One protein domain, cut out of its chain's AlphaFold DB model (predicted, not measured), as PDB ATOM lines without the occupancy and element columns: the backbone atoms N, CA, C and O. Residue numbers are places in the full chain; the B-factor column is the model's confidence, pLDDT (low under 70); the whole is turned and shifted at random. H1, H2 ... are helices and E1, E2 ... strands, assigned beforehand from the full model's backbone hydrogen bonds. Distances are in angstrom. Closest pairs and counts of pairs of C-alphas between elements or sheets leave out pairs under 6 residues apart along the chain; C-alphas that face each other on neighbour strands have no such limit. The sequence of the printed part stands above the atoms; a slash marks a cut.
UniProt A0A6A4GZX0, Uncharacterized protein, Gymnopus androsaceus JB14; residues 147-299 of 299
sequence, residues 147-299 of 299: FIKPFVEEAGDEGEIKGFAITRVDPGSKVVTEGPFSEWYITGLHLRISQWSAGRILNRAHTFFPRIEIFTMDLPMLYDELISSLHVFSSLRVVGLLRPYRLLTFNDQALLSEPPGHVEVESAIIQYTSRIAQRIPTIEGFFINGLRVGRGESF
ATOM      1  N   PHE A 147      43.743  12.225  31.353       81.75
ATOM      2  CA  PHE A 147      42.520  13.021  31.230       81.75
ATOM      3  C   PHE A 147      41.970  13.115  29.802       81.75
ATOM      4  O   PHE A 147      40.759  13.104  29.615       81.75
ATOM      5  N   ILE A 148      42.842  13.235  28.798       86.94
ATOM      6  CA  ILE A 148      42.439  13.503  27.408       86.94
ATOM      7  C   ILE A 148      42.600  12.270  26.508       86.94
ATOM      8  O   ILE A 148      42.107  12.261  25.382       86.94
ATOM      9  N   LYS A 149      43.265  11.217  27.006       85.62
ATOM     10  CA  LYS A 149      43.624  10.021  26.235       85.62
ATOM     11  C   LYS A 149      42.477   9.401  25.443       85.62
ATOM     12  O   LYS A 149      42.647   9.273  24.231       85.62
ATOM     13  N   PRO A 150      41.320   9.089  26.054       87.06
ATOM     14  CA  PRO A 150      40.249   8.408  25.329       87.06
ATOM     15  C   PRO A 150      39.732   9.238  24.149       87.06
ATOM     16  O   PRO A 150      39.459   8.717  23.073       87.06
ATOM     17  N   PHE A 151      39.666  10.559  24.323       89.81
ATOM     18  CA  PHE A 151      39.225  11.454  23.264       89.81
ATOM     19  C   PHE A 151      40.273  11.618  22.158       89.81
ATOM     20  O   PHE A 151      39.900  11.679  20.993       89.81
ATOM     21  N   VAL A 152      41.573  11.660  22.482       86.81
ATOM     22  CA  VAL A 152      42.632  11.699  21.454       86.81
ATOM     23  C   VAL A 152      42.586  10.451  20.570       86.81
ATOM     24  O   VAL A 152      42.749  10.557  19.357       86.81
ATOM     25  N   GLU A 153      42.355   9.282  21.168       86.75
ATOM     26  CA  GLU A 153      42.251   8.010  20.446       86.75
ATOM     27  C   GLU A 153      41.034   7.989  19.503       86.75
ATOM     28  O   GLU A 153      41.156   7.549  18.362       86.75
ATOM     29  N   GLU A 154      39.897   8.551  19.928       86.94
ATOM     30  CA  GLU A 154      38.675   8.660  19.115       86.94
ATOM     31  C   GLU A 154      38.692   9.786  18.073       86.94
ATOM     32  O   GLU A 154      38.046   9.675  17.027       86.94
ATOM     33  N   ALA A 155      39.394  10.889  18.343       85.00
ATOM     34  CA  ALA A 155      39.476  12.029  17.431       85.00
ATOM     35  C   ALA A 155      40.209  11.668  16.128       85.00
ATOM     36  O   ALA A 155      39.894  12.233  15.078       85.00
ATOM     37  N   GLY A 156      41.144  10.710  16.183       82.44
ATOM     38  CA  GLY A 156      41.877  10.224  15.015       82.44
ATOM     39  C   GLY A 156      42.514  11.366  14.218       82.44
ATOM     40  O   GLY A 156      43.164  12.242  14.786       82.44
ATOM     41  N   ASP A 157      42.292  11.368  12.905       81.88
ATOM     42  CA  ASP A 157      42.808  12.395  11.990       81.88
ATOM     43  C   ASP A 157      41.830  13.572  11.777       81.88
ATOM     44  O   ASP A 157      42.144  14.524  11.055       81.88
ATOM     45  N   GLU A 158      40.644  13.546  12.405       84.06
ATOM     46  CA  GLU A 158      39.622  14.595  12.242       84.06
ATOM     47  C   GLU A 158      40.056  15.916  12.898       84.06
ATOM     48  O   GLU A 158      39.744  17.008  12.406       84.06
ATOM     49  N   GLY A 159      40.825  15.842  13.988       82.31
ATOM     50  CA  GLY A 159      41.285  17.029  14.687       82.31
ATOM     51  C   GLY A 159      42.476  16.812  15.602       82.31
ATOM     52  O   GLY A 159      42.760  15.731  16.102       82.31
ATOM     53  N   GLU A 160      43.177  17.911  15.820       85.38
ATOM     54  CA  GLU A 160      44.405  18.001  16.579       85.38
ATOM     55  C   GLU A 160      44.143  18.778  17.873       85.38
ATOM     56  O   GLU A 160      43.739  19.944  17.846       85.38
ATOM     57  N   ILE A 161      44.406  18.155  19.023       87.81
ATOM     58  CA  ILE A 161      44.288  18.831  20.317       87.81
ATOM     59  C   ILE A 161      45.510  19.718  20.530       87.81
ATOM     60  O   ILE A 161      46.644  19.243  20.618       87.81
ATOM     61  N   LYS A 162      45.271  21.024  20.627       86.88
ATOM     62  CA  LYS A 162      46.296  22.041  20.895       86.88
ATOM     63  C   LYS A 162      46.421  22.364  22.379       86.88
ATOM     64  O   LYS A 162      47.461  22.844  22.827       86.88
ATOM     65  N   GLY A 163      45.377  22.085  23.146       90.62
ATOM     66  CA  GLY A 163      45.383  22.238  24.589       90.62
ATOM     67  C   GLY A 163      44.047  21.885  25.215       90.62
ATOM     68  O   GLY A 163      43.042  21.720  24.525       90.62
ATOM     69  N   PHE A 164      44.046  21.775  26.532       93.19
ATOM     70  CA  PHE A 164      42.851  21.580  27.335       93.19
ATOM     71  C   PHE A 164      43.072  22.149  28.738       93.19
ATOM     72  O   PHE A 164      44.205  22.409  29.143       93.19
ATOM     73  N   ALA A 165      41.997  22.353  29.487       94.62
ATOM     74  CA  ALA A 165      42.071  22.762  30.880       94.62
ATOM     75  C   ALA A 165      41.159  21.892  31.735       94.62
ATOM     76  O   ALA A 165      40.028  21.601  31.340       94.62
ATOM     77  N   ILE A 166      41.658  21.521  32.911       93.69
ATOM     78  CA  ILE A 166      40.869  20.900  33.967       93.69
ATOM     79  C   ILE A 166      40.575  21.915  35.065       93.69
ATOM     80  O   ILE A 166      41.437  22.720  35.424       93.69
ATOM     81  N   THR A 167      39.358  21.871  35.594       93.56
ATOM     82  CA  THR A 167      38.902  22.740  36.681       93.56
ATOM     83  C   THR A 167      38.429  21.899  37.853       93.56
ATOM     84  O   THR A 167      37.785  20.864  37.662       93.56
ATOM     85  N   ARG A 168      38.779  22.346  39.059       91.00
ATOM     86  CA  ARG A 168      38.368  21.737  40.319       91.00
ATOM     87  C   ARG A 168      36.928  22.115  40.631       91.00
ATOM     88  O   ARG A 168      36.534  23.269  40.486       91.00
ATOM     89  N   VAL A 169      36.157  21.148  41.090       84.44
ATOM     90  CA  VAL A 169      34.795  21.340  41.568       84.44
ATOM     91  C   VAL A 169      34.811  22.037  42.917       84.44
ATOM     92  O   VAL A 169      35.554  21.653  43.819       84.44
ATOM     93  N   ASP A 170      33.950  23.044  43.065       76.56
ATOM     94  CA  ASP A 170      33.754  23.686  44.355       76.56
ATOM     95  C   ASP A 170      33.133  22.697  45.363       76.56
ATOM     96  O   ASP A 170      32.188  21.966  45.023       76.56
ATOM     97  N   PRO A 171      33.630  22.669  46.614       61.09
ATOM     98  CA  PRO A 171      33.084  21.812  47.658       61.09
ATOM     99  C   PRO A 171      31.595  22.125  47.870       61.09
ATOM    100  O   PRO A 171      31.233  23.224  48.285       61.09
ATOM    101  N   GLY A 172      30.730  21.157  47.544       58.03
ATOM    102  CA  GLY A 172      29.266  21.289  47.593       58.03
ATOM    103  C   GLY A 172      28.545  20.920  46.292       58.03
ATOM    104  O   GLY A 172      27.331  20.715  46.300       58.03
ATOM    105  N   SER A 173      29.264  20.780  45.176       63.25
ATOM    106  CA  SER A 173      28.670  20.272  43.936       63.25
ATOM    107  C   SER A 173      28.449  18.754  44.011       63.25
ATOM    108  O   SER A 173      29.348  18.003  44.384       63.25
ATOM    109  N   LYS A 174      27.253  18.286  43.628       56.88
ATOM    110  CA  LYS A 174      26.861  16.862  43.616       56.88
ATOM    111  C   LYS A 174      27.468  16.101  42.431       56.88
ATOM    112  O   LYS A 174      26.737  15.508  41.639       56.88
ATOM    113  N   VAL A 175      28.783  16.157  42.254       59.16
ATOM    114  CA  VAL A 175      29.444  15.432  41.166       59.16
ATOM    115  C   VAL A 175      30.069  14.177  41.739       59.16
ATOM    116  O   VAL A 175      31.050  14.233  42.472       59.16
ATOM    117  N   VAL A 176      29.436  13.046  41.447       52.34
ATOM    118  CA  VAL A 176      29.932  11.725  41.818       52.34
ATOM    119  C   VAL A 176      30.717  11.210  40.623       52.34
ATOM    120  O   VAL A 176      30.130  10.835  39.611       52.34
ATOM    121  N   THR A 177      32.039  11.228  40.718       56.12
ATOM    122  CA  THR A 177      32.890  10.409  39.855       56.12
ATOM    123  C   THR A 177      33.774   9.533  40.727       56.12
ATOM    124  O   THR A 177      34.219   9.936  41.803       56.12
ATOM    125  N   GLU A 178      33.980   8.300  40.282       55.44
ATOM    126  CA  GLU A 178      34.850   7.337  40.944       55.44
ATOM    127  C   GLU A 178      36.259   7.456  40.356       55.44
ATOM    128  O   GLU A 178      36.436   7.423  39.139       55.44
ATOM    129  N   GLY A 179      37.266   7.614  41.216       59.84
ATOM    130  CA  GLY A 179      38.673   7.611  40.818       59.84
ATOM    131  C   GLY A 179      39.536   8.655  41.534       59.84
ATOM    132  O   GLY A 179      39.018   9.597  42.142       59.84
ATOM    133  N   PRO A 180      40.872   8.510  41.472       58.16
ATOM    134  CA  PRO A 180      41.780   9.581  41.863       58.16
ATOM    135  C   PRO A 180      41.520  10.782  40.940       58.16
ATOM    136  O   PRO A 180      41.342  10.589  39.742       58.16
ATOM    137  N   PHE A 181      41.489  12.006  41.479       72.81
ATOM    138  CA  PHE A 181      41.110  13.233  40.747       72.81
ATOM    139  C   PHE A 181      39.620  13.418  40.403       72.81
ATOM    140  O   PHE A 181      39.301  14.284  39.594       72.81
ATOM    141  N   SER A 182      38.692  12.716  41.056       74.81
ATOM    142  CA  SER A 182      37.238  12.894  40.855       74.81
ATOM    143  C   SER A 182      36.704  14.324  41.059       74.81
ATOM    144  O   SER A 182      35.624  14.685  40.594       74.81
ATOM    145  N   GLU A 183      37.458  15.182  41.740       84.69
ATOM    146  CA  GLU A 183      37.126  16.599  41.898       84.69
ATOM    147  C   GLU A 183      37.508  17.459  40.673       84.69
ATOM    148  O   GLU A 183      37.213  18.649  40.676       84.69
ATOM    149  N   TRP A 184      38.142  16.907  39.632       89.00
ATOM    150  CA  TRP A 184      38.631  17.647  38.461       89.00
ATOM    151  C   TRP A 184      37.962  17.202  37.159       89.00
ATOM    152  O   TRP A 184      37.854  16.014  36.872       89.00
ATOM    153  N   TYR A 185      37.577  18.171  36.327       89.31
ATOM    154  CA  TYR A 185      36.871  17.931  35.061       89.31
ATOM    155  C   TYR A 185      37.478  18.757  33.947       89.31
ATOM    156  O   TYR A 185      37.895  19.890  34.180       89.31
ATOM    157  N   ILE A 186      37.471  18.227  32.726       92.44
ATOM    158  CA  ILE A 186      37.834  19.006  31.543       92.44
ATOM    159  C   ILE A 186      36.733  20.034  31.280       92.44
ATOM    160  O   ILE A 186      35.599  19.674  30.971       92.44
ATOM    161  N   THR A 187      37.086  21.312  31.406       94.75
ATOM    162  CA  THR A 187      36.194  22.450  31.135       94.75
ATOM    163  C   THR A 187      36.704  23.332  30.002       94.75
ATOM    164  O   THR A 187      35.941  24.116  29.444       94.75
ATOM    165  N   GLY A 188      37.981  23.213  29.637       95.19
ATOM    166  CA  GLY A 188      38.569  23.917  28.504       95.19
ATOM    167  C   GLY A 188      39.058  22.944  27.445       95.19
ATOM    168  O   GLY A 188      39.744  21.980  27.782       95.19
ATOM    169  N   LEU A 189      38.776  23.217  26.175       94.25
ATOM    170  CA  LEU A 189      39.292  22.428  25.062       94.25
ATOM    171  C   LEU A 189      39.690  23.333  23.894       94.25
ATOM    172  O   LEU A 189      38.926  24.202  23.480       94.25
ATOM    173  N   HIS A 190      40.895  23.127  23.367       92.62
ATOM    174  CA  HIS A 190      41.414  23.815  22.192       92.62
ATOM    175  C   HIS A 190      41.692  22.795  21.085       92.62
ATOM    176  O   HIS A 190      42.644  22.013  21.173       92.62
ATOM    177  N   LEU A 191      40.866  22.830  20.038       90.00
ATOM    178  CA  LEU A 191      40.962  21.943  18.882       90.00
ATOM    179  C   LEU A 191      41.336  22.699  17.617       90.00
ATOM    180  O   LEU A 191      40.783  23.746  17.297       90.00
ATOM    181  N   ARG A 192      42.215  22.096  16.830       87.75
ATOM    182  CA  ARG A 192      42.367  22.424  15.421       87.75
ATOM    183  C   ARG A 192      41.679  21.351  14.603       87.75
ATOM    184  O   ARG A 192      42.072  20.192  14.666       87.75
ATOM    185  N   ILE A 193      40.653  21.729  13.856       85.88
ATOM    186  CA  ILE A 193      39.856  20.770  13.092       85.88
ATOM    187  C   ILE A 193      40.412  20.731  11.671       85.88
ATOM    188  O   ILE A 193      40.356  21.721  10.945       85.88
ATOM    189  N   SER A 194      41.000  19.597  11.297       81.44
ATOM    190  CA  SER A 194      41.653  19.424   9.994       81.44
ATOM    191  C   SER A 194      40.647  19.051   8.915       81.44
ATOM    192  O   SER A 194      40.748  19.517   7.781       81.44
ATOM    193  N   GLN A 195      39.668  18.221   9.275       78.44
ATOM    194  CA  GLN A 195      38.606  17.769   8.387       78.44
ATOM    195  C   GLN A 195      37.271  17.997   9.076       78.44
ATOM    196  O   GLN A 195      37.014  17.464  10.154       78.44
ATOM    197  N   TRP A 196      36.425  18.820   8.464       79.81
ATOM    198  CA  TRP A 196      35.093  19.037   8.995       79.81
ATOM    199  C   TRP A 196      34.166  17.893   8.580       79.81
ATOM    200  O   TRP A 196      33.923  17.674   7.396       79.81
ATOM    201  N   SER A 197      33.653  17.170   9.571       78.94
ATOM    202  CA  SER A 197      32.809  15.980   9.428       78.94
ATOM    203  C   SER A 197      31.410  16.226  10.014       78.94
ATOM    204  O   SER A 197      30.926  15.446  10.833       78.94
ATOM    205  N   ALA A 198      30.778  17.351   9.649       75.88
ATOM    206  CA  ALA A 198      29.464  17.767  10.163       75.88
ATOM    207  C   ALA A 198      29.394  17.787  11.707       75.88
ATOM    208  O   ALA A 198      28.454  17.284  12.320       75.88
ATOM    209  N   GLY A 199      30.441  18.307  12.354       82.50
ATOM    210  CA  GLY A 199      30.502  18.420  13.813       82.50
ATOM    211  C   GLY A 199      30.726  17.104  14.571       82.50
ATOM    212  O   GLY A 199      30.697  17.115  15.800       82.50
ATOM    213  N   ARG A 200      31.002  15.972  13.902       88.50
ATOM    214  CA  ARG A 200      31.225  14.666  14.560       88.50
ATOM    215  C   ARG A 200      32.271  14.724  15.675       88.50
ATOM    216  O   ARG A 200      32.037  14.185  16.757       88.50
ATOM    217  N   ILE A 201      33.400  15.395  15.446       89.69
ATOM    218  CA  ILE A 201      34.441  15.565  16.469       89.69
ATOM    219  C   ILE A 201      33.956  16.376  17.681       89.69
ATOM    220  O   ILE A 201      34.360  16.090  18.805       89.69
ATOM    221  N   LEU A 202      33.055  17.341  17.478       90.94
ATOM    222  CA  LEU A 202      32.468  18.136  18.558       90.94
ATOM    223  C   LEU A 202      31.468  17.312  19.366       90.94
ATOM    224  O   LEU A 202      31.509  17.344  20.592       90.94
ATOM    225  N   ASN A 203      30.659  16.491  18.696       90.69
ATOM    226  CA  ASN A 203      29.783  15.531  19.367       90.69
ATOM    227  C   ASN A 203      30.592  14.539  20.212       90.69
ATOM    228  O   ASN A 203      30.263  14.311  21.370       90.69
ATOM    229  N   ARG A 204      31.702  14.007  19.678       92.00
ATOM    230  CA  ARG A 204      32.632  13.176  20.459       92.00
ATOM    231  C   ARG A 204      33.200  13.935  21.654       92.00
ATOM    232  O   ARG A 204      33.168  13.413  22.762       92.00
ATOM    233  N   ALA A 205      33.687  15.160  21.449       92.50
ATOM    234  CA  ALA A 205      34.228  15.980  22.528       92.50
ATOM    235  C   ALA A 205      33.196  16.192  23.643       92.50
ATOM    236  O   ALA A 205      33.552  16.102  24.812       92.50
ATOM    237  N   HIS A 206      31.923  16.397  23.298       92.25
ATOM    238  CA  HIS A 206      30.839  16.489  24.272       92.25
ATOM    239  C   HIS A 206      30.582  15.168  25.005       92.25
ATOM    240  O   HIS A 206      30.445  15.179  26.225       92.25
ATOM    241  N   THR A 207      30.571  14.034  24.299       91.38
ATOM    242  CA  THR A 207      30.408  12.706  24.916       91.38
ATOM    243  C   THR A 207      31.474  12.439  25.979       91.38
ATOM    244  O   THR A 207      31.158  11.923  27.047       91.38
ATOM    245  N   PHE A 208      32.730  12.804  25.709       90.31
ATOM    246  CA  PHE A 208      33.815  12.643  26.679       90.31
ATOM    247  C   PHE A 208      33.812  13.729  27.760       90.31
ATOM    248  O   PHE A 208      34.102  13.448  28.922       90.31
ATOM    249  N   PHE A 209      33.498  14.971  27.387       92.44
ATOM    250  CA  PHE A 209      33.631  16.152  28.238       92.44
ATOM    251  C   PHE A 209      32.347  16.995  28.184       92.44
ATOM    252  O   PHE A 209      32.315  18.077  27.589       92.44
ATOM    253  N   PRO A 210      31.267  16.548  28.847       90.50
ATOM    254  CA  PRO A 210      29.965  17.214  28.761       90.50
ATOM    255  C   PRO A 210      29.947  18.613  29.400       90.50
ATOM    256  O   PRO A 210      29.014  19.382  29.185       90.50
ATOM    257  N   ARG A 211      30.983  18.955  30.178       91.31
ATOM    258  CA  ARG A 211      31.133  20.212  30.927       91.31
ATOM    259  C   ARG A 211      32.131  21.186  30.301       91.31
ATOM    260  O   ARG A 211      32.736  21.985  31.008       91.31
ATOM    261  N   ILE A 212      32.345  21.117  28.990       94.62
ATOM    262  CA  ILE A 212      33.150  22.135  28.307       94.62
ATOM    263  C   ILE A 212      32.470  23.502  28.470       94.62
ATOM    264  O   ILE A 212      31.355  23.718  28.002       94.62
ATOM    265  N   GLU A 213      33.175  24.414  29.134       95.56
ATOM    266  CA  GLU A 213      32.794  25.813  29.342       95.56
ATOM    267  C   GLU A 213      33.547  26.746  28.394       95.56
ATOM    268  O   GLU A 213      33.026  27.785  27.994       95.56
ATOM    269  N   ILE A 214      34.779  26.385  28.028       96.00
ATOM    270  CA  ILE A 214      35.649  27.171  27.157       96.00
ATOM    271  C   ILE A 214      36.038  26.303  25.967       96.00
ATOM    272  O   ILE A 214      36.763  25.317  26.120       96.00
ATOM    273  N   PHE A 215      35.600  26.688  24.774       94.88
ATOM    274  CA  PHE A 215      35.940  25.976  23.549       94.88
ATOM    275  C   PHE A 215      36.666  26.893  22.571       94.88
ATOM    276  O   PHE A 215      36.088  27.856  22.073       94.88
ATOM    277  N   THR A 216      37.931  26.589  22.286       93.06
ATOM    278  CA  THR A 216      38.753  27.315  21.312       93.06
ATOM    279  C   THR A 216      38.950  26.468  20.068       93.06
ATOM    280  O   THR A 216      39.335  25.302  20.160       93.06
ATOM    281  N   MET A 217      38.742  27.060  18.898       89.31
ATOM    282  CA  MET A 217      38.842  26.353  17.631       89.31
ATOM    283  C   MET A 217      39.602  27.123  16.558       89.31
ATOM    284  O   MET A 217      39.488  28.343  16.427       89.31
ATOM    285  N   ASP A 218      40.345  26.362  15.765       85.44
ATOM    286  CA  ASP A 218      40.947  26.773  14.500       85.44
ATOM    287  C   ASP A 218      40.197  26.042  13.381       85.44
ATOM    288  O   ASP A 218      40.286  24.815  13.265       85.44
ATOM    289  N   LEU A 219      39.383  26.791  12.632       73.06
ATOM    290  CA  LEU A 219      38.384  26.249  11.715       73.06
ATOM    291  C   LEU A 219      38.720  26.515  10.242       73.06
ATOM    292  O   LEU A 219      39.032  27.649   9.875       73.06
ATOM    293  N   PRO A 220      38.520  25.523   9.359       64.69
ATOM    294  CA  PRO A 220      38.586  25.723   7.917       64.69
ATOM    295  C   PRO A 220      37.248  26.151   7.270       64.69
ATOM    296  O   PRO A 220      37.204  26.216   6.041       64.69
ATOM    297  N   MET A 221      36.175  26.426   8.027       65.88
ATOM    298  CA  MET A 221      34.782  26.282   7.546       65.88
ATOM    299  C   MET A 221      33.886  27.548   7.508       65.88
ATOM    300  O   MET A 221      34.292  28.625   7.945       65.88
ATOM    301  N   LEU A 222      32.651  27.354   7.005       63.19
ATOM    302  CA  LEU A 222      31.527  28.306   6.908       63.19
ATOM    303  C   LEU A 222      30.605  28.292   8.151       63.19
ATOM    304  O   LEU A 222      30.674  27.408   8.998       63.19
ATOM    305  N   TYR A 223      29.736  29.298   8.249       67.12
ATOM    306  CA  TYR A 223      29.034  29.712   9.467       67.12
ATOM    307  C   TYR A 223      27.961  28.765  10.043       67.12
ATOM    308  O   TYR A 223      28.008  28.456  11.234       67.12
ATOM    309  N   ASP A 224      26.972  28.349   9.245       70.25
ATOM    310  CA  ASP A 224      25.712  27.790   9.778       70.25
ATOM    311  C   ASP A 224      25.883  26.413  10.441       70.25
ATOM    312  O   ASP A 224      25.219  26.076  11.428       70.25
ATOM    313  N   GLU A 225      26.838  25.628   9.951       78.62
ATOM    314  CA  GLU A 225      27.185  24.330  10.530       78.62
ATOM    315  C   GLU A 225      27.886  24.466  11.888       78.62
ATOM    316  O   GLU A 225      27.764  23.580  12.742       78.62
ATOM    317  N   LEU A 226      28.581  25.586  12.126       82.69
ATOM    318  CA  LEU A 226      29.287  25.802  13.382       82.69
ATOM    319  C   LEU A 226      28.308  25.986  14.540       82.69
ATOM    320  O   LEU A 226      28.461  25.341  15.574       82.69
ATOM    321  N   ILE A 227      27.289  26.833  14.371       85.50
ATOM    322  CA  ILE A 227      26.304  27.095  15.432       85.50
ATOM    323  C   ILE A 227      25.610  25.805  15.850       85.50
ATOM    324  O   ILE A 227      25.540  25.504  17.042       85.50
ATOM    325  N   SER A 228      25.138  25.032  14.869       84.50
ATOM    326  CA  SER A 228      24.451  23.765  15.122       84.50
ATOM    327  C   SER A 228      25.338  22.796  15.903       84.50
ATOM    328  O   SER A 228      24.868  22.119  16.813       84.50
ATOM    329  N   SER A 229      26.640  22.784  15.605       86.69
ATOM    330  CA  SER A 229      27.590  21.894  16.269       86.69
ATOM    331  C   SER A 229      28.013  22.377  17.656       86.69
ATOM    332  O   SER A 229      28.297  21.558  18.519       86.69
ATOM    333  N   LEU A 230      28.050  23.689  17.903       88.94
ATOM    334  CA  LEU A 230      28.360  24.238  19.228       88.94
ATOM    335  C   LEU A 230      27.206  24.071  20.216       88.94
ATOM    336  O   LEU A 230      27.448  23.991  21.418       88.94
ATOM    337  N   HIS A 231      25.969  23.972  19.721       88.19
ATOM    338  CA  HIS A 231      24.783  23.788  20.555       88.19
ATOM    339  C   HIS A 231      24.816  22.493  21.387       88.19
ATOM    340  O   HIS A 231      24.119  22.393  22.392       88.19
ATOM    341  N   VAL A 232      25.654  21.518  21.012       89.25
ATOM    342  CA  VAL A 232      25.855  20.290  21.795       89.25
ATOM    343  C   VAL A 232      26.445  20.576  23.185       89.25
ATOM    344  O   VAL A 232      26.202  19.833  24.131       89.25
ATOM    345  N   PHE A 233      27.194  21.670  23.352       91.81
ATOM    346  CA  PHE A 233      27.832  22.019  24.618       91.81
ATOM    347  C   PHE A 233      26.905  22.869  25.492       91.81
ATOM    348  O   PHE A 233      26.952  24.097  25.476       91.81
ATOM    349  N   SER A 234      26.100  22.211  26.325       91.00
ATOM    350  CA  SER A 234      25.145  22.879  27.225       91.00
ATOM    351  C   SER A 234      25.780  23.793  28.283       91.00
ATOM    352  O   SER A 234      25.103  24.663  28.820       91.00
ATOM    353  N   SER A 235      27.066  23.598  28.599       93.50
ATOM    354  CA  SER A 235      27.811  24.395  29.588       93.50
ATOM    355  C   SER A 235      28.695  25.474  28.957       93.50
ATOM    356  O   SER A 235      29.454  26.125  29.669       93.50
ATOM    357  N   LEU A 236      28.640  25.659  27.634       95.62
ATOM    358  CA  LEU A 236      29.562  26.535  26.917       95.62
ATOM    359  C   LEU A 236      29.327  28.006  27.267       95.62
ATOM    360  O   LEU A 236      28.239  28.534  27.043       95.62
ATOM    361  N   ARG A 237      30.371  28.672  27.766       96.06
ATOM    362  CA  ARG A 237      30.358  30.078  28.195       96.06
ATOM    363  C   ARG A 237      31.296  30.949  27.377       96.06
ATOM    364  O   ARG A 237      30.994  32.112  27.135       96.06
ATOM    365  N   VAL A 238      32.430  30.411  26.934       96.38
ATOM    366  CA  VAL A 238      33.422  31.171  26.169       96.38
ATOM    367  C   VAL A 238      33.793  30.441  24.892       96.38
ATOM    368  O   VAL A 238      34.170  29.269  24.918       96.38
ATOM    369  N   VAL A 239      33.744  31.164  23.774       94.44
ATOM    370  CA  VAL A 239      34.147  30.650  22.461       94.44
ATOM    371  C   VAL A 239      35.405  31.361  21.973       94.44
ATOM    372  O   VAL A 239      35.422  32.576  21.789       94.44
ATOM    373  N   GLY A 240      36.467  30.593  21.748       92.44
ATOM    374  CA  GLY A 240      37.706  31.043  21.132       92.44
ATOM    375  C   GLY A 240      37.707  30.787  19.625       92.44
ATOM    376  O   GLY A 240      37.606  29.642  19.197       92.44
ATOM    377  N   LEU A 241      37.867  31.831  18.816       89.31
ATOM    378  CA  LEU A 241      37.957  31.754  17.360       89.31
ATOM    379  C   LEU A 241      39.361  32.164  16.910       89.31
ATOM    380  O   LEU A 241      39.745  33.332  17.009       89.31
ATOM    381  N   LEU A 242      40.132  31.201  16.408       86.50
ATOM    382  CA  LEU A 242      41.462  31.451  15.862       86.50
ATOM    383  C   LEU A 242      41.388  31.615  14.347       86.50
ATOM    384  O   LEU A 242      40.857  30.753  13.650       86.50
ATOM    385  N   ARG A 243      41.957  32.716  13.844       80.62
ATOM    386  CA  ARG A 243      42.023  33.063  12.413       80.62
ATOM    387  C   ARG A 243      40.663  32.932  11.700       80.62
ATOM    388  O   ARG A 243      40.581  32.253  10.674       80.62
ATOM    389  N   PRO A 244      39.595  33.599  12.175       80.81
ATOM    390  CA  PRO A 244      38.233  33.365  11.694       80.81
ATOM    391  C   PRO A 244      37.924  33.970  10.308       80.81
ATOM    392  O   PRO A 244      36.766  34.214   9.996       80.81
ATOM    393  N   TYR A 245      38.915  34.205   9.442       75.94
ATOM    394  CA  TYR A 245      38.728  34.877   8.145       75.94
ATOM    395  C   TYR A 245      37.657  34.226   7.273       75.94
ATOM    396  O   TYR A 245      36.808  34.915   6.713       75.94
ATOM    397  N   ARG A 246      37.677  32.892   7.190       70.38
ATOM    398  CA  ARG A 246      36.720  32.128   6.376       70.38
ATOM    399  C   ARG A 246      35.290  32.284   6.874       70.38
ATOM    400  O   ARG A 246      34.341  32.336   6.101       70.38
ATOM    401  N   LEU A 247      35.175  32.380   8.187       73.50
ATOM    402  CA  LEU A 247      33.939  32.453   8.936       73.50
ATOM    403  C   LEU A 247      33.342  33.868   8.901       73.50
ATOM    404  O   LEU A 247      32.128  34.013   8.814       73.50
ATOM    405  N   LEU A 248      34.193  34.895   8.863       75.38
ATOM    406  CA  LEU A 248      33.809  36.289   8.628       75.38
ATOM    407  C   LEU A 248      33.610  36.607   7.135       75.38
ATOM    408  O   LEU A 248      33.513  37.770   6.760       75.38
ATOM    409  N   THR A 249      33.553  35.590   6.265       72.31
ATOM    410  CA  THR A 249      33.382  35.729   4.807       72.31
ATOM    411  C   THR A 249      34.451  36.581   4.110       72.31
ATOM    412  O   THR A 249      34.275  36.984   2.966       72.31
ATOM    413  N   PHE A 250      35.619  36.767   4.732       70.19
ATOM    414  CA  PHE A 250      36.795  37.412   4.127       70.19
ATOM    415  C   PHE A 250      37.580  36.448   3.218       70.19
ATOM    416  O   PHE A 250      38.809  36.501   3.132       70.19
ATOM    417  N   ASN A 251      36.872  35.502   2.594       55.50
ATOM    418  CA  ASN A 251      37.418  34.356   1.874       55.50
ATOM    419  C   ASN A 251      37.964  34.778   0.500       55.50
ATOM    420  O   ASN A 251      37.289  34.623  -0.504       55.50
ATOM    421  N   ASP A 252      39.157  35.373   0.492       52.31
ATOM    422  CA  ASP A 252      40.243  35.187  -0.487       52.31
ATOM    423  C   ASP A 252      41.251  36.337  -0.349       52.31
ATOM    424  O   ASP A 252      41.276  37.282  -1.132       52.31
ATOM    425  N   GLN A 253      42.160  36.250   0.627       51.47
ATOM    426  CA  GLN A 253      43.317  37.164   0.669       51.47
ATOM    427  C   GLN A 253      44.237  37.013  -0.556       51.47
ATOM    428  O   GLN A 253      45.073  37.874  -0.796       51.47
ATOM    429  N   ALA A 254      44.099  35.929  -1.329       48.00
ATOM    430  CA  ALA A 254      44.805  35.757  -2.595       48.00
ATOM    431  C   ALA A 254      44.189  36.575  -3.751       48.00
ATOM    432  O   ALA A 254      44.880  36.804  -4.740       48.00
ATOM    433  N   LEU A 255      42.927  37.022  -3.636       47.97
ATOM    434  CA  LEU A 255      42.224  37.810  -4.664       47.97
ATOM    435  C   LEU A 255      41.866  39.231  -4.211       47.97
ATOM    436  O   LEU A 255      41.694  40.114  -5.051       47.97
ATOM    437  N   LEU A 256      41.779  39.487  -2.905       53.88
ATOM    438  CA  LEU A 256      41.609  40.837  -2.383       53.88
ATOM    439  C   LEU A 256      42.938  41.590  -2.491       53.88
ATOM    440  O   LEU A 256      43.902  41.293  -1.789       53.88
ATOM    441  N   SER A 257      42.982  42.582  -3.383       56.59
ATOM    442  CA  SER A 257      44.146  43.463  -3.553       56.59
ATOM    443  C   SER A 257      44.466  44.265  -2.285       56.59
ATOM    444  O   SER A 257      45.599  44.715  -2.117       56.59
ATOM    445  N   GLU A 258      43.495  44.402  -1.374       64.44
ATOM    446  CA  GLU A 258      43.656  45.048  -0.075       64.44
ATOM    447  C   GLU A 258      42.956  44.250   1.043       64.44
ATOM    448  O   GLU A 258      41.867  43.713   0.835       64.44
ATOM    449  N   PRO A 259      43.574  44.135   2.234       68.75
ATOM    450  CA  PRO A 259      42.947  43.520   3.401       68.75
ATOM    451  C   PRO A 259      41.702  44.310   3.836       68.75
ATOM    452  O   PRO A 259      41.670  45.526   3.638       68.75
ATOM    453  N   PRO A 260      40.708  43.655   4.471       73.81
ATOM    454  CA  PRO A 260      39.485  44.325   4.894       73.81
ATOM    455  C   PRO A 260      39.797  45.477   5.852       73.81
ATOM    456  O   PRO A 260      40.736  45.412   6.660       73.81
ATOM    457  N   GLY A 261      39.006  46.542   5.746       80.31
ATOM    458  CA  GLY A 261      39.143  47.714   6.601       80.31
ATOM    459  C   GLY A 261      38.799  47.392   8.057       80.31
ATOM    460  O   GLY A 261      38.036  46.470   8.341       80.31
ATOM    461  N   HIS A 262      39.311  48.187   9.003       82.06
ATOM    462  CA  HIS A 262      39.015  48.005  10.434       82.06
ATOM    463  C   HIS A 262      37.514  47.965  10.729       82.06
ATOM    464  O   HIS A 262      37.055  47.082  11.446       82.06
ATOM    465  N   VAL A 263      36.752  48.867  10.107       84.12
ATOM    466  CA  VAL A 263      35.298  48.962  10.285       84.12
ATOM    467  C   VAL A 263      34.581  47.708   9.778       84.12
ATOM    468  O   VAL A 263      33.626  47.249  10.400       84.12
ATOM    469  N   GLU A 264      35.047  47.123   8.673       83.69
ATOM    470  CA  GLU A 264      34.461  45.907   8.096       83.69
ATOM    471  C   GLU A 264      34.719  44.698   8.996       83.69
ATOM    472  O   GLU A 264      33.803  43.925   9.279       83.69
ATOM    473  N   VAL A 265      35.952  44.565   9.496       84.69
ATOM    474  CA  VAL A 265      36.344  43.494  10.420       84.69
ATOM    475  C   VAL A 265      35.577  43.592  11.732       84.69
ATOM    476  O   VAL A 265      35.007  42.596  12.176       84.69
ATOM    477  N   GLU A 266      35.511  44.781  12.326       86.50
ATOM    478  CA  GLU A 266      34.761  45.020  13.558       86.50
ATOM    479  C   GLU A 266      33.271  44.705  13.376       86.50
ATOM    480  O   GLU A 266      32.698  43.942  14.157       86.50
ATOM    481  N   SER A 267      32.659  45.204  12.299       87.38
ATOM    482  CA  SER A 267      31.245  44.952  11.998       87.38
ATOM    483  C   SER A 267      30.959  43.462  11.808       87.38
ATOM    484  O   SER A 267      29.978  42.946  12.351       87.38
ATOM    485  N   ALA A 268      31.829  42.746  11.086       86.38
ATOM    486  CA  ALA A 268      31.690  41.310  10.873       86.38
ATOM    487  C   ALA A 268      31.815  40.528  12.189       86.38
ATOM    488  O   ALA A 268      31.005  39.640  12.451       86.38
ATOM    489  N   ILE A 269      32.780  40.879  13.049       89.00
ATOM    490  CA  ILE A 269      32.937  40.273  14.378       89.00
ATOM    491  C   ILE A 269      31.684  40.487  15.224       89.00
ATOM    492  O   ILE A 269      31.162  39.521  15.784       89.00
ATOM    493  N   ILE A 270      31.192  41.726  15.320       90.00
ATOM    494  CA  ILE A 270      30.013  42.065  16.128       90.00
ATOM    495  C   ILE A 270      28.804  41.279  15.630       90.00
ATOM    496  O   ILE A 270      28.128  40.614  16.414       90.00
ATOM    497  N   GLN A 271      28.555  41.296  14.320       88.81
ATOM    498  CA  GLN A 271      27.439  40.569  13.727       88.81
ATOM    499  C   GLN A 271      27.539  39.067  14.015       88.81
ATOM    500  O   GLN A 271      26.554  38.433  14.398       88.81
ATOM    501  N   TYR A 272      28.728  38.496  13.849       86.69
ATOM    502  CA  TYR A 272      28.953  37.069  13.997       86.69
ATOM    503  C   TYR A 272      28.794  36.598  15.445       86.69
ATOM    504  O   TYR A 272      28.021  35.682  15.734       86.69
ATOM    505  N   THR A 273      29.488  37.265  16.366       91.12
ATOM    506  CA  THR A 273      29.433  36.970  17.803       91.12
ATOM    507  C   THR A 273      28.029  37.189  18.362       91.12
ATOM    508  O   THR A 273      27.520  36.320  19.072       91.12
ATOM    509  N   SER A 274      27.344  38.267  17.957       90.75
ATOM    510  CA  SER A 274      25.954  38.535  18.343       90.75
ATOM    511  C   SER A 274      25.023  37.401  17.932       90.75
ATOM    512  O   SER A 274      24.186  36.972  18.723       90.75
ATOM    513  N   ARG A 275      25.135  36.902  16.700       88.88
ATOM    514  CA  ARG A 275      24.254  35.831  16.231       88.88
ATOM    515  C   ARG A 275      24.551  34.486  16.906       88.88
ATOM    516  O   ARG A 275      23.613  33.739  17.170       88.88
ATOM    517  N   ILE A 276      25.817  34.166  17.210       89.50
ATOM    518  CA  ILE A 276      26.128  32.972  18.017       89.50
ATOM    519  C   ILE A 276      25.499  33.110  19.409       89.50
ATOM    520  O   ILE A 276      24.793  32.202  19.837       89.50
ATOM    521  N   ALA A 277      25.699  34.244  20.086       91.81
ATOM    522  CA  ALA A 277      25.151  34.480  21.423       91.81
ATOM    523  C   ALA A 277      23.612  34.399  21.451       91.81
ATOM    524  O   ALA A 277      23.033  33.855  22.386       91.81
ATOM    525  N   GLN A 278      22.937  34.853  20.388       91.81
ATOM    526  CA  GLN A 278      21.484  34.699  20.235       91.81
ATOM    527  C   GLN A 278      21.029  33.234  20.149       91.81
ATOM    528  O   GLN A 278      19.905  32.917  20.532       91.81
ATOM    529  N   ARG A 279      21.866  32.337  19.613       90.50
ATOM    530  CA  ARG A 279      21.542  30.912  19.425       90.50
ATOM    531  C   ARG A 279      22.032  30.023  20.564       90.50
ATOM    532  O   ARG A 279      21.511  28.923  20.735       90.50
ATOM    533  N   ILE A 280      23.019  30.484  21.327       91.12
ATOM    534  CA  ILE A 280      23.607  29.775  22.464       91.12
ATOM    535  C   ILE A 280      23.635  30.754  23.650       91.12
ATOM    536  O   ILE A 280      24.655  31.405  23.886       91.12
ATOM    537  N   PRO A 281      22.513  30.887  24.387       90.44
ATOM    538  CA  PRO A 281      22.341  31.925  25.410       90.44
ATOM    539  C   PRO A 281      23.282  31.809  26.613       90.44
ATOM    540  O   PRO A 281      23.362  32.728  27.419       90.44
ATOM    541  N   THR A 282      23.965  30.673  26.765       94.50
ATOM    542  CA  THR A 282      24.946  30.437  27.831       94.50
ATOM    543  C   THR A 282      26.282  31.126  27.570       94.50
ATOM    544  O   THR A 282      27.102  31.203  28.481       94.50
ATOM    545  N   ILE A 283      26.526  31.618  26.349       95.31
ATOM    546  CA  ILE A 283      27.773  32.301  26.011       95.31
ATOM    547  C   ILE A 283      27.825  33.671  26.682       95.31
ATOM    548  O   ILE A 283      26.971  34.530  26.481       95.31
ATOM    549  N   GLU A 284      28.906  33.885  27.417       96.12
ATOM    550  CA  GLU A 284      29.230  35.114  28.134       96.12
ATOM    551  C   GLU A 284      30.367  35.893  27.465       96.12
ATOM    552  O   GLU A 284      30.546  37.079  27.737       96.12
ATOM    553  N   GLY A 285      31.155  35.253  26.594       95.50
ATOM    554  CA  GLY A 285      32.281  35.921  25.957       95.50
ATOM    555  C   GLY A 285      32.863  35.212  24.743       95.50
ATOM    556  O   GLY A 285      32.711  34.006  24.540       95.50
ATOM    557  N   PHE A 286      33.594  35.992  23.950       93.44
ATOM    558  CA  PHE A 286      34.360  35.515  22.807       93.44
ATOM    559  C   PHE A 286      35.825  35.914  22.959       93.44
ATOM    560  O   PHE A 286      36.138  37.027  23.375       93.44
ATOM    561  N   PHE A 287      36.722  35.009  22.586       90.50
ATOM    562  CA  PHE A 287      38.136  35.304  22.389       90.50
ATOM    563  C   PHE A 287      38.439  35.195  20.899       90.50
ATOM    564  O   PHE A 287      38.223  34.144  20.302       90.50
ATOM    565  N   ILE A 288      38.927  36.264  20.283       88.00
ATOM    566  CA  ILE A 288      39.236  36.293  18.852       88.00
ATOM    567  C   ILE A 288      40.708  36.637  18.703       88.00
ATOM    568  O   ILE A 288      41.188  37.560  19.352       88.00
ATOM    569  N   ASN A 289      41.426  35.871  17.887       84.75
ATOM    570  CA  ASN A 289      42.859  36.067  17.688       84.75
ATOM    571  C   ASN A 289      43.270  35.724  16.256       84.75
ATOM    572  O   ASN A 289      42.702  34.831  15.615       84.75
ATOM    573  N   GLY A 290      44.317  36.388  15.780       75.94
ATOM    574  CA  GLY A 290      44.951  36.106  14.504       75.94
ATOM    575  C   GLY A 290      44.225  36.771  13.348       75.94
ATOM    576  O   GLY A 290      44.254  36.226  12.242       75.94
ATOM    577  N   LEU A 291      43.581  37.914  13.598       76.19
ATOM    578  CA  LEU A 291      43.011  38.774  12.569       76.19
ATOM    579  C   LEU A 291      44.071  39.762  12.081       76.19
ATOM    580  O   LEU A 291      44.854  40.302  12.852       76.19
ATOM    581  N   ARG A 292      44.123  39.982  10.773       69.38
ATOM    582  CA  ARG A 292      45.010  40.932  10.107       69.38
ATOM    583  C   ARG A 292      44.128  41.982   9.479       69.38
ATOM    584  O   ARG A 292      43.214  41.632   8.730       69.38
ATOM    585  N   VAL A 293      44.417  43.234   9.789       65.44
ATOM    586  CA  VAL A 293      43.633  44.384   9.356       65.44
ATOM    587  C   VAL A 293      44.596  45.418   8.785       65.44
ATOM    588  O   VAL A 293      45.655  45.672   9.359       65.44
ATOM    589  N   GLY A 294      44.273  45.972   7.615       60.84
ATOM    590  CA  GLY A 294      45.162  46.915   6.932       60.84
ATOM    591  C   GLY A 294      46.546  46.338   6.570       60.84
ATOM    592  O   GLY A 294      46.801  45.131   6.640       60.84
ATOM    593  N   ARG A 295      47.480  47.212   6.161       56.66
ATOM    594  CA  ARG A 295      48.875  46.831   5.862       56.66
ATOM    595  C   ARG A 295      49.673  46.598   7.153       56.66
ATOM    596  O   ARG A 295      50.533  47.396   7.505       56.66
ATOM    597  N   GLY A 296      49.431  45.469   7.815       50.59
ATOM    598  CA  GLY A 296      50.386  44.879   8.760       50.59
ATOM    599  C   GLY A 296      50.051  44.967  10.248       50.59
ATOM    600  O   GLY A 296      50.882  44.535  11.045       50.59
ATOM    601  N   GLU A 297      48.869  45.441  10.643       46.91
ATOM    602  CA  GLU A 297      48.458  45.404  12.051       46.91
ATOM    603  C   GLU A 297      47.648  44.131  12.342       46.91
ATOM    604  O   GLU A 297      46.684  43.786  11.652       46.91
ATOM    605  N   SER A 298      48.100  43.366  13.337       45.50
ATOM    606  CA  SER A 298      47.439  42.148  13.810       45.50
ATOM    607  C   SER A 298      46.634  42.425  15.079       45.50
ATOM    608  O   SER A 298      47.186  43.020  16.007       45.50
ATOM    609  N   PHE A 299      45.398  41.924  15.127       48.53
ATOM    610  CA  PHE A 299      44.548  41.830  16.318       48.53
ATOM    611  C   PHE A 299      44.541  40.399  16.873       48.53
ATOM    612  O   PHE A 299      44.435  39.426  16.075       48.53
TER     613      PHE A 299
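What this domain is: This is residues 147 to 299 of the 299 residues of an uncharacterized protein of Gymnopus androsaceus JB14 (UniProt A0A6A4GZX0). A curled sheet of five strands makes a wall, with H2 over it at E2, H1 by the E1 edge, H4 by the E5 edge, and H3 between H2 and H4. The two long links, residues 169 to 183 and 243 to 261, reach the opposite ends of the longest axis. The 153 printed residues hold four named helices and five named strands, in the order H1 E1 E2 H2 E3 H3 E4 H4 E5, class mixed. The sheet is mixed, E1 E2 E3 E4 E5; the whole is compact, radius of gyration of the C-alphas 17.1 A, but elongated, 58 by 32 by 26 A.

Where its parts are: H1 is residues 149 to 155, from C-alpha 149 at (43.624, 10.021, 26.235). E1, 159 to 168, spans 26.2 A and bends by 62 degrees at residue 162; E2, 184 to 193, spans 25.6 A. H2 is 200 to 208, E3 214 to 218, H3 223 to 230, E4 238 to 242. H4, 262 to 279, spans 26.0 A; E5, 285 to 289, ends at C-alpha 289 (42.859, 36.067, 17.688).

How they stand to each other: E1 and E2 form an antiparallel hairpin, N 160 to O 192 2.8 A. The others are parallel neighbours: E2 and E3, N 216 to O 189 2.8 A; E3 and E4, N 217 to O 240 2.8 A; E4 and E5, N 241 to O 287 2.8 A. Three right-handed strand-helix-strand units, parallel neighbours joined through a helix, are E2 H2 E3, E3 H3 E4 and E4 H4 E5. H2 is on the sheet, height 8.8 A, only just over E2 with 3 C-alphas. H1 and H4 only graze the sheet; H3 is not on it. H1 and H2 touch, C-alphas of Ala 155 and Ile 201 closest at 6.2 A. H2 and H3 only just touch, with 3 pairs of C-alphas within 8 A, the closest Leu 202 and Ser 229 at 6.6 A. H3 and H4 are close but not clearly touching, C-alphas of Ile 227 and Ile 276 closest at 6.4 A. Every O i to N i+4 pair is within hydrogen-bond range in H1, H2 and H4; in H3, 2 of 4.

The domain as a whole: The C-alphas farthest apart, Glu 178 and Ser 257, are 58.1 A apart. The printed part has no cut; the links E1 to E2 and E4 to H4 are long. pLDDT is under 70 at residues 171 to 180, 220 to 223, 251 to 259 and 292 to 299.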